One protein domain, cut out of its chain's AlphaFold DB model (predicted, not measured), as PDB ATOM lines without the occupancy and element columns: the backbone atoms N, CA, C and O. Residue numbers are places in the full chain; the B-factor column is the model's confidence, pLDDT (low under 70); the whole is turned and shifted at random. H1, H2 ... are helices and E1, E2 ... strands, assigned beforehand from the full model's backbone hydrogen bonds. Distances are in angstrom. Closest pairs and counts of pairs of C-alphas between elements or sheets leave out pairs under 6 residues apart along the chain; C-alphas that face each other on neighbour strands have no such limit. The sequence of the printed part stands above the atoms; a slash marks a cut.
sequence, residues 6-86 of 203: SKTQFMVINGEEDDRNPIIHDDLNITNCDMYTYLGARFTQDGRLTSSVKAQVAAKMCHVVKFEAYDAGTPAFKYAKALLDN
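What this domain is: This is residues 6 to 86 of the 203 residues of an uncharacterized protein of Capitella teleta (UniProt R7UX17). A long, thin model: hairpin E3 E4 packs on residues 49 to 59 of the long helix H1, the small hairpin E1 E2 lies toward one end, and the short helix H2 makes a corner at the other. The 81 printed residues include four named strands, then two named helices, mixed, in two antiparallel sheets, E1 - E2 and E3 - E4. It is extended, a rod of 59 by 28 by 18 A, radius of gyration of the C-alphas 19.0 A.

How they stand to each other: E3, residues 35 to 38, and E4, residues 41 to 44, form an antiparallel hairpin; N 36 and O 43 are within hydrogen-bond range, 2.9 A. The closest C-alphas of E4 and H1, residues 49 to 69, are Phe 43 and Ser 52, 4.9 A. H2, residues 75 to 84, is close but not clearly touching H1, C-alphas Phe 67 and Phe 77 being closest at 7.5 A, at a steep tilt of 57 degrees, opposite ways. E1, residues 23 to 25, and E2, residues 28 to 30, form an antiparallel hairpin, with N 23 and O 30 at 2.9 A; E2 and E3 are apart. Every O i to N i+4 pair is within hydrogen-bond range in H2, and 15 of 17 in H1.

Where its parts are: H1, 29.4 A, kinks by 30 degrees near residue 60. E1 begins at C-alpha 23, (151.890, 197.681, 215.678); H2, 14.3 A, ends at C-alpha 84, (164.308, 199.539, 167.492).

The domain as a whole: The farthest C-alphas, Asp 26 and Asn 86, are 62.5 A apart. The printed part has no cut and no long link; pLDDT is under 70 at residues 62 and 64 to 86.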
ATOM      1  N   SER A   6     163.694 196.168 210.737       79.00
ATOM      2  CA  SER A   6     163.990 196.866 209.473       79.00
ATOM      3  C   SER A   6     163.451 196.167 208.217       79.00
ATOM      4  O   SER A   6     163.386 196.775 207.149       79.00
ATOM      5  N   LYS A   7     163.105 194.878 208.316       82.12
ATOM      6  CA  LYS A   7     162.582 194.058 207.211       82.12
ATOM      7  C   LYS A   7     161.125 193.658 207.408       82.12
ATOM      8  O   LYS A   7     160.540 193.066 206.505       82.12
ATOM      9  N   THR A   8     160.559 193.936 208.574       85.75
ATOM     10  CA  THR A   8     159.186 193.598 208.916       85.75
ATOM     11  C   THR A   8     158.354 194.862 208.802       85.75
ATOM     12  O   THR A   8     158.526 195.807 209.557       85.75
ATOM     13  N   GLN A   9     157.470 194.877 207.812       85.00
ATOM     14  CA  GLN A   9     156.525 195.956 207.550       85.00
ATOM     15  C   GLN A   9     155.153 195.330 207.323       85.00
ATOM     16  O   GLN A   9     155.067 194.196 206.840       85.00
ATOM     17  N   PHE A  10     154.097 196.070 207.633       91.50
ATOM     18  CA  PHE A  10     152.738 195.703 207.248       91.50
ATOM     19  C   PHE A  10     152.127 196.811 206.392       91.50
ATOM     20  O   PHE A  10     152.606 197.939 206.392       91.50
ATOM     21  N   MET A  11     151.097 196.473 205.626       93.62
ATOM     22  CA  MET A  11     150.365 197.424 204.797       93.62
ATOM     23  C   MET A  11     148.876 197.152 204.958       93.62
ATOM     24  O   MET A  11     148.432 196.024 204.731       93.62
ATOM     25  N   VAL A  12     148.106 198.180 205.303       93.81
ATOM     26  CA  VAL A  12     146.649 198.064 205.436       93.81
ATOM     27  C   VAL A  12     145.941 198.481 204.159       93.81
ATOM     28  O   VAL A  12     145.854 199.661 203.848       93.81
ATOM     29  N   ILE A  13     145.371 197.528 203.432       93.06
ATOM     30  CA  ILE A  13     144.653 197.829 202.189       93.06
ATOM     31  C   ILE A  13     143.264 198.389 202.504       93.06
ATOM     32  O   ILE A  13     142.470 197.715 203.152       93.06
ATOM     33  N   ASN A  14     142.952 199.578 201.979       90.44
ATOM     34  CA  ASN A  14     141.654 200.250 202.144       90.44
ATOM     35  C   ASN A  14     141.231 200.491 203.608       90.44
ATOM     36  O   ASN A  14     140.037 200.582 203.881       90.44
ATOM     37  N   GLY A  15     142.189 200.592 204.533       88.25
ATOM     38  CA  GLY A  15     141.911 200.889 205.942       88.25
ATOM     39  C   GLY A  15     141.711 202.375 206.230       88.25
ATOM     40  O   GLY A  15     142.166 203.247 205.469       88.25
ATOM     41  N   GLU A  16     141.071 202.645 207.361       90.94
ATOM     42  CA  GLU A  16     140.904 203.982 207.933       90.94
ATOM     43  C   GLU A  16     142.248 204.514 208.463       90.94
ATOM     44  O   GLU A  16     143.277 203.842 208.358       90.94
ATOM     45  N   GLU A  17     142.299 205.755 208.953       88.12
ATOM     46  CA  GLU A  17     143.553 206.318 209.482       88.12
ATOM     47  C   GLU A  17     144.048 205.545 210.710       88.12
ATOM     48  O   GLU A  17     145.245 205.268 210.809       88.12
ATOM     49  N   ASP A  18     143.128 205.104 211.570       91.31
ATOM     50  CA  ASP A  18     143.460 204.379 212.798       91.31
ATOM     51  C   ASP A  18     144.069 202.996 212.538       91.31
ATOM     52  O   ASP A  18     144.942 202.554 213.290       91.31
ATOM     53  N   ASP A  19     143.691 202.332 211.442       90.44
ATOM     54  CA  ASP A  19     144.249 201.027 211.075       90.44
ATOM     55  C   ASP A  19     145.738 201.118 210.691       90.44
ATOM     56  O   ASP A  19     146.464 200.126 210.699       90.44
ATOM     57  N   ARG A  20     146.214 202.316 210.333       91.06
ATOM     58  CA  ARG A  20     147.581 202.567 209.842       91.06
ATOM     59  C   ARG A  20     148.567 202.819 210.972       91.06
ATOM     60  O   ARG A  20     149.759 202.997 210.710       91.06
ATOM     61  N   ASN A  21     148.076 202.862 212.206       92.75
ATOM     62  CA  ASN A  21     148.904 203.051 213.382       92.75
ATOM     63  C   ASN A  21     149.914 201.900 213.516       92.75
ATOM     64  O   ASN A  21     149.552 200.747 213.284       92.75
ATOM     65  N   PRO A  22     151.178 202.180 213.887       92.00
ATOM     66  CA  PRO A  22     152.183 201.139 214.074       92.00
ATOM     67  C   PRO A  22     151.723 200.044 215.043       92.00
ATOM     68  O   PRO A  22     151.071 200.319 216.050       92.00
ATOM     69  N   ILE A  23     152.117 198.801 214.766       90.81
ATOM     70  CA  ILE A  23     151.890 197.681 215.678       90.81
ATOM     71  C   ILE A  23     153.038 197.681 216.686       90.81
ATOM     72  O   ILE A  23     154.183 197.397 216.325       90.81
ATOM     73  N   ILE A  24     152.714 198.009 217.938       90.19
ATOM     74  CA  ILE A  24     153.671 198.102 219.045       90.19
ATOM     75  C   ILE A  24     153.408 196.960 220.029       90.19
ATOM     76  O   ILE A  24     152.299 196.831 220.551       90.19
ATOM     77  N   HIS A  25     154.425 196.138 220.288       87.44
ATOM     78  CA  HIS A  25     154.364 195.081 221.298       87.44
ATOM     79  C   HIS A  25     155.735 194.873 221.947       87.44
ATOM     80  O   HIS A  25     156.679 194.473 221.272       87.44
ATOM     81  N   ASP A  26     155.842 195.129 223.250       87.56
ATOM     82  CA  ASP A  26     157.114 195.169 223.980       87.56
ATOM     83  C   ASP A  26     158.116 196.132 223.308       87.56
ATOM     84  O   ASP A  26     157.825 197.320 223.179       87.56
ATOM     85  N   ASP A  27     159.263 195.628 222.848       84.31
ATOM     86  CA  ASP A  27     160.276 196.403 222.120       84.31
ATOM     87  C   ASP A  27     160.033 196.431 220.595       84.31
ATOM     88  O   ASP A  27     160.704 197.163 219.871       84.31
ATOM     89  N   LEU A  28     159.072 195.648 220.087       85.81
ATOM     90  CA  LEU A  28     158.795 195.511 218.659       85.81
ATOM     91  C   LEU A  28     157.921 196.665 218.159       85.81
ATOM     92  O   LEU A  28     156.771 196.812 218.575       85.81
ATOM     93  N   ASN A  29     158.439 197.423 217.193       89.25
ATOM     94  CA  ASN A  29     157.711 198.485 216.502       89.25
ATOM     95  C   ASN A  29     157.668 198.214 214.991       89.25
ATOM     96  O   ASN A  29     158.643 198.447 214.276       89.25
ATOM     97  N   ILE A  30     156.532 197.716 214.500       90.88
ATOM     98  CA  ILE A  30     156.313 197.484 213.069       90.88
ATOM     99  C   ILE A  30     155.500 198.651 212.525       90.88
ATOM    100  O   ILE A  30     154.369 198.877 212.950       90.88
ATOM    101  N   THR A  31     156.046 199.372 211.553       90.38
ATOM    102  CA  THR A  31     155.365 200.506 210.922       90.38
ATOM    103  C   THR A  31     154.523 200.074 209.720       90.38
ATOM    104  O   THR A  31     154.869 199.130 208.999       90.38
ATOM    105  N   ASN A  32     153.406 200.778 209.502       92.19
ATOM    106  CA  ASN A  32     152.617 200.649 208.278       92.19
ATOM    107  C   ASN A  32     153.391 201.256 207.097       92.19
ATOM    108  O   ASN A  32     154.048 202.289 207.247       92.19
ATOM    109  N   CYS A  33     153.292 200.647 205.918       91.50
ATOM    110  CA  CYS A  33     153.853 201.180 204.683       91.50
ATOM    111  C   CYS A  33     152.777 201.419 203.617       91.50
ATOM    112  O   CYS A  33     151.859 200.624 203.446       91.50
ATOM    113  N   ASP A  34     152.946 202.489 202.837       91.56
ATOM    114  CA  ASP A  34     151.987 202.879 201.789       91.56
ATOM    115  C   ASP A  34     152.021 201.957 200.556       91.56
ATOM    116  O   ASP A  34     151.154 202.007 199.674       91.56
ATOM    117  N   MET A  35     153.070 201.140 200.446       90.56
ATOM    118  CA  MET A  35     153.304 200.253 199.318       90.56
ATOM    119  C   MET A  35     154.124 199.038 199.745       90.56
ATOM    120  O   MET A  35     155.215 199.171 200.300       90.56
ATOM    121  N   TYR A  36     153.663 197.852 199.356       90.94
ATOM    122  CA  TYR A  36     154.323 196.585 199.640       90.94
ATOM    123  C   TYR A  36     154.705 195.855 198.351       90.94
ATOM    124  O   TYR A  36     153.938 195.804 197.389       90.94
ATOM    125  N   THR A  37     155.908 195.272 198.312       89.88
ATOM    126  CA  THR A  37     156.342 194.440 197.178       89.88
ATOM    127  C   THR A  37     156.197 192.971 197.541       89.88
ATOM    128  O   THR A  37     156.997 192.436 198.303       89.88
ATOM    129  N   TYR A  38     155.224 192.296 196.939       87.38
ATOM    130  CA  TYR A  38     155.011 190.866 197.119       87.38
ATOM    131  C   TYR A  38     155.340 190.117 195.831       87.38
ATOM    132  O   TYR A  38     154.780 190.401 194.773       87.38
ATOM    133  N   LEU A  39     156.295 189.185 195.907       86.88
ATOM    134  CA  LEU A  39     156.770 188.387 194.764       86.88
ATOM    135  C   LEU A  39     157.138 189.232 193.523       86.88
ATOM    136  O   LEU A  39     156.982 188.802 192.383       86.88
ATOM    137  N   GLY A  40     157.639 190.452 193.743       84.56
ATOM    138  CA  GLY A  40     158.042 191.380 192.681       84.56
ATOM    139  C   GLY A  40     156.915 192.225 192.075       84.56
ATOM    140  O   GLY A  40     157.200 193.082 191.232       84.56
ATOM    141  N   ALA A  41     155.670 192.028 192.511       86.56
ATOM    142  CA  ALA A  41     154.549 192.914 192.222       86.56
ATOM    143  C   ALA A  41     154.393 193.943 193.347       86.56
ATOM    144  O   ALA A  41     154.484 193.605 194.528       86.56
ATOM    145  N   ARG A  42     154.184 195.208 192.976       90.44
ATOM    146  CA  ARG A  42     153.919 196.291 193.922       90.44
ATOM    147  C   ARG A  42     152.427 196.466 194.118       90.44
ATOM    148  O   ARG A  42     151.690 196.586 193.146       90.44
ATOM    149  N   PHE A  43     152.035 196.516 195.379       93.06
ATOM    150  CA  PHE A  43     150.684 196.780 195.834       93.06
ATOM    151  C   PHE A  43     150.697 198.086 196.609       93.06
ATOM    152  O   PHE A  43     151.630 198.339 197.369       93.06
ATOM    153  N   THR A  44     149.687 198.912 196.388       94.19
ATOM    154  CA  THR A  44     149.503 200.186 197.081       94.19
ATOM    155  C   THR A  44     148.411 200.065 198.129       94.19
ATOM    156  O   THR A  44     147.464 199.289 197.980       94.19
ATOM    157  N   GLN A  45     148.539 200.859 199.184       92.88
ATOM    158  CA  GLN A  45     147.635 200.850 200.324       92.88
ATOM    159  C   GLN A  45     146.176 201.198 199.957       92.88
ATOM    160  O   GLN A  45     145.235 200.744 200.600       92.88
ATOM    161  N   ASP A  46     145.969 201.943 198.871       91.44
ATOM    162  CA  ASP A  46     144.643 202.263 198.326       91.44
ATOM    163  C   ASP A  46     143.967 201.093 197.583       91.44
ATOM    164  O   ASP A  46     142.885 201.262 197.026       91.44
ATOM    165  N   GLY A  47     144.627 199.933 197.478       88.62
ATOM    166  CA  GLY A  47     144.106 198.734 196.817       88.62
ATOM    167  C   GLY A  47     143.812 198.896 195.322       88.62
ATOM    168  O   GLY A  47     143.245 197.991 194.704       88.62
ATOM    169  N   ARG A  48     144.168 200.033 194.706       90.12
ATOM    170  CA  ARG A  48     143.835 200.324 193.310       90.12
ATOM    171  C   ARG A  48     144.885 199.740 192.384       90.12
ATOM    172  O   ARG A  48     146.075 200.045 192.478       90.12
ATOM    173  N   LEU A  49     144.417 198.995 191.382       86.81
ATOM    174  CA  LEU A  49     145.280 198.460 190.330       86.81
ATOM    175  C   LEU A  49     146.043 199.575 189.600       86.81
ATOM    176  O   LEU A  49     147.221 199.420 189.303       86.81
ATOM    177  N   THR A  50     145.399 200.714 189.338       88.19
ATOM    178  CA  THR A  50     146.027 201.854 188.652       88.19
ATOM    179  C   THR A  50     147.200 202.430 189.443       88.19
ATOM    180  O   THR A  50     148.256 202.687 188.865       88.19
ATOM    181  N   SER A  51     147.047 202.593 190.756       86.94
ATOM    182  CA  SER A  51     148.099 203.066 191.662       86.94
ATOM    183  C   SER A  51     149.234 202.049 191.779       86.94
ATOM    184  O   SER A  51     150.403 202.411 191.648       86.94
ATOM    185  N   SER A  52     148.896 200.764 191.891       88.12
ATOM    186  CA  SER A  52     149.857 199.656 191.911       88.12
ATOM    187  C   SER A  52     150.678 199.567 190.614       88.12
ATOM    188  O   SER A  52     151.905 199.461 190.654       88.12
ATOM    189  N   VAL A  53     150.038 199.713 189.448       83.31
ATOM    190  CA  VAL A  53     150.717 199.753 188.140       83.31
ATOM    191  C   VAL A  53     151.630 200.973 188.032       83.31
ATOM    192  O   VAL A  53     152.779 200.828 187.622       83.31
ATOM    193  N   LYS A  54     151.179 202.163 188.447       86.75
ATOM    194  CA  LYS A  54     152.028 203.368 188.467       86.75
ATOM    195  C   LYS A  54     153.253 203.182 189.364       86.75
ATOM    196  O   LYS A  54     154.369 203.487 188.945       86.75
ATOM    197  N   ALA A  55     153.066 202.630 190.560       87.31
ATOM    198  CA  ALA A  55     154.146 202.340 191.497       87.31
ATOM    199  C   ALA A  55     155.139 201.301 190.949       87.31
ATOM    200  O   ALA A  55     156.348 201.409 191.183       87.31
ATOM    201  N   GLN A  56     154.646 200.316 190.190       87.62
ATOM    202  CA  GLN A  56     155.466 199.337 189.480       87.62
ATOM    203  C   GLN A  56     156.262 199.981 188.342       87.62
ATOM    204  O   GLN A  56     157.464 199.740 188.236       87.62
ATOM    205  N   VAL A  57     155.628 200.823 187.523       81.75
ATOM    206  CA  VAL A  57     156.307 201.567 186.454       81.75
ATOM    207  C   VAL A  57     157.413 202.428 187.053       81.75
ATOM    208  O   VAL A  57     158.560 202.276 186.653       81.75
ATOM    209  N   ALA A  58     157.124 203.225 188.086       82.69
ATOM    210  CA  ALA A  58     158.121 204.049 188.774       82.69
ATOM    211  C   ALA A  58     159.293 203.223 189.340       82.69
ATOM    212  O   ALA A  58     160.451 203.618 189.211       82.69
ATOM    213  N   ALA A  59     159.027 202.032 189.895       82.69
ATOM    214  CA  ALA A  59     160.071 201.095 190.332       82.69
ATOM    215  C   ALA A  59     161.027 200.714 189.205       82.69
ATOM    216  O   ALA A  59     162.230 200.571 189.408       82.69
ATOM    217  N   LYS A  60     160.453 200.458 188.028       80.12
ATOM    218  CA  LYS A  60     161.166 199.986 186.848       80.12
ATOM    219  C   LYS A  60     161.748 201.133 186.038       80.12
ATOM    220  O   LYS A  60     162.690 200.887 185.293       80.12
ATOM    221  N   MET A  61     161.313 202.372 186.266       73.88
ATOM    222  CA  MET A  61     161.944 203.548 185.678       73.88
ATOM    223  C   MET A  61     163.415 203.642 186.058       73.88
ATOM    224  O   MET A  61     164.193 204.057 185.224       73.88
ATOM    225  N   CYS A  62     163.864 203.168 187.226       67.50
ATOM    226  CA  CYS A  62     165.304 203.129 187.509       67.50
ATOM    227  C   CYS A  62     166.071 202.156 186.595       67.50
ATOM    228  O   CYS A  62     167.260 202.342 186.377       67.50
ATOM    229  N   HIS A  63     165.415 201.130 186.043       71.31
ATOM    230  CA  HIS A  63     166.000 200.251 185.030       71.31
ATOM    231  C   HIS A  63     165.984 200.902 183.647       71.31
ATOM    232  O   HIS A  63     166.948 200.719 182.915       71.31
ATOM    233  N   VAL A  64     164.944 201.674 183.316       65.50
ATOM    234  CA  VAL A  64     164.875 202.474 182.079       65.50
ATOM    235  C   VAL A  64     165.903 203.600 182.120       65.50
ATOM    236  O   VAL A  64     166.713 203.693 181.222       65.50
ATOM    237  N   VAL A  65     165.981 204.356 183.212       62.31
ATOM    238  CA  VAL A  65     166.998 205.385 183.453       62.31
ATOM    239  C   VAL A  65     168.386 204.772 183.564       62.31
ATOM    240  O   VAL A  65     169.333 205.392 183.122       62.31
ATOM    241  N   LYS A  66     168.563 203.554 184.098       60.22
ATOM    242  CA  LYS A  66     169.844 202.844 183.947       60.22
ATOM    243  C   LYS A  66     170.111 202.555 182.475       60.22
ATOM    244  O   LYS A  66     171.200 202.843 182.020       60.22
ATOM    245  N   PHE A  67     169.150 202.015 181.734       58.34
ATOM    246  CA  PHE A  67     169.290 201.720 180.307       58.34
ATOM    247  C   PHE A  67     169.625 202.973 179.478       58.34
ATOM    248  O   PHE A  67     170.519 202.909 178.643       58.34
ATOM    249  N   GLU A  68     168.986 204.104 179.775       59.66
ATOM    250  CA  GLU A  68     169.232 205.422 179.184       59.66
ATOM    251  C   GLU A  68     170.545 206.038 179.683       59.66
ATOM    252  O   GLU A  68     171.319 206.511 178.876       59.66
ATOM    253  N   ALA A  69     170.883 205.983 180.975       56.31
ATOM    254  CA  ALA A  69     172.160 206.479 181.513       56.31
ATOM    255  C   ALA A  69     173.362 205.588 181.142       56.31
ATOM    256  O   ALA A  69     174.509 206.003 181.287       56.31
ATOM    257  N   TYR A  70     173.110 204.366 180.661       50.31
ATOM    258  CA  TYR A  70     174.075 203.518 179.960       50.31
ATOM    259  C   TYR A  70     174.247 203.929 178.469       50.31
ATOM    260  O   TYR A  70     175.010 203.257 177.756       50.31
ATOM    261  N   ASP A  71     173.627 205.035 178.006       54.81
ATOM    262  CA  ASP A  71     174.063 205.824 176.834       54.81
ATOM    263  C   ASP A  71     175.542 206.204 177.025       54.81
ATOM    264  O   ASP A  71     175.939 206.705 178.068       54.81
ATOM    265  N   ALA A  72     176.479 206.031 176.097       56.75
ATOM    266  CA  ALA A  72     176.370 205.928 174.647       56.75
ATOM    267  C   ALA A  72     177.364 204.888 174.067       56.75
ATOM    268  O   ALA A  72     177.748 204.936 172.897       56.75
ATOM    269  N   GLY A  73     177.860 203.958 174.894       62.12
ATOM    270  CA  GLY A  73     179.048 203.159 174.556       62.12
ATOM    271  C   GLY A  73     178.852 201.651 174.445       62.12
ATOM    272  O   GLY A  73     179.632 200.994 173.750       62.12
ATOM    273  N   THR A  74     177.850 201.079 175.119       65.50
ATOM    274  CA  THR A  74     177.823 199.625 175.327       65.50
ATOM    275  C   THR A  74     177.305 198.864 174.098       65.50
ATOM    276  O   THR A  74     176.337 199.297 173.468       65.50
ATOM    277  N   PRO A  75     177.898 197.701 173.757       60.75
ATOM    278  CA  PRO A  75     177.420 196.870 172.649       60.75
ATOM    279  C   PRO A  75     175.945 196.460 172.769       60.75
ATOM    280  O   PRO A  75     175.251 196.383 171.763       60.75
ATOM    281  N   ALA A  76     175.447 196.238 173.992       54.41
ATOM    282  CA  ALA A  76     174.065 195.822 174.236       54.41
ATOM    283  C   ALA A  76     173.043 196.929 173.933       54.41
ATOM    284  O   ALA A  76     172.005 196.653 173.338       54.41
ATOM    285  N   PHE A  77     173.343 198.178 174.308       66.12
ATOM    286  CA  PHE A  77     172.487 199.317 173.982       66.12
ATOM    287  C   PHE A  77     172.507 199.617 172.484       66.12
ATOM    288  O   PHE A  77     171.446 199.771 171.892       66.12
ATOM    289  N   LYS A  78     173.695 199.624 171.857       62.66
ATOM    290  CA  LYS A  78     173.830 199.795 170.400       62.66
ATOM    291  C   LYS A  78     172.981 198.769 169.648       62.66
ATOM    292  O   LYS A  78     172.207 199.155 168.787       62.66
ATOM    293  N   TYR A  79     173.036 197.505 170.065       60.03
ATOM    294  CA  TYR A  79     172.214 196.435 169.506       60.03
ATOM    295  C   TYR A  79     170.707 196.651 169.726       60.03
ATOM    296  O   TYR A  79     169.925 196.545 168.788       60.03
ATOM    297  N   ALA A  80     170.276 196.987 170.946       58.28
ATOM    298  CA  ALA A  80     168.861 197.221 171.246       58.28
ATOM    299  C   ALA A  80     168.295 198.448 170.511       58.28
ATOM    300  O   ALA A  80     167.183 198.395 169.991       58.28
ATOM    301  N   LYS A  81     169.068 199.536 170.432       62.72
ATOM    302  CA  LYS A  81     168.719 200.741 169.681       62.72
ATOM    303  C   LYS A  81     168.643 200.453 168.186       62.72
ATOM    304  O   LYS A  81     167.656 200.803 167.560       62.72
ATOM    305  N   ALA A  82     169.615 199.738 167.635       62.03
ATOM    306  CA  ALA A  82     169.622 199.402 166.220       62.03
ATOM    307  C   ALA A  82     168.513 198.402 165.824       62.03
ATOM    308  O   ALA A  82     168.022 198.460 164.697       62.03
ATOM    309  N   LEU A  83     168.050 197.553 166.754       56.75
ATOM    310  CA  LEU A  83     166.826 196.753 166.596       56.75
ATOM    311  C   LEU A  83     165.554 197.615 166.570       56.75
ATOM    312  O   LEU A  83     164.655 197.343 165.782       56.75
ATOM    313  N   LEU A  84     165.463 198.631 167.433       59.66
ATOM    314  CA  LEU A  84     164.308 199.539 167.492       59.66
ATOM    315  C   LEU A  84     164.261 200.486 166.289       59.66
ATOM    316  O   LEU A  84     163.197 200.711 165.717       59.66
ATOM    317  N   ASP A  85     165.423 200.985 165.880       63.66
ATOM    318  CA  ASP A  85     165.593 201.898 164.755       63.66
ATOM    319  C   ASP A  85     165.572 201.154 163.399       63.66
ATOM    320  O   ASP A  85     165.653 201.793 162.354       63.66
ATOM    321  N   ASN A  86     165.466 199.812 163.394       59.50
ATOM    322  CA  ASN A  86     165.615 198.937 162.216       59.50
ATOM    323  C   ASN A  86     166.909 199.198 161.409       59.50
ATOM    324  O   ASN A  86     166.963 198.940 160.208       59.50
TER     325      ASN A  86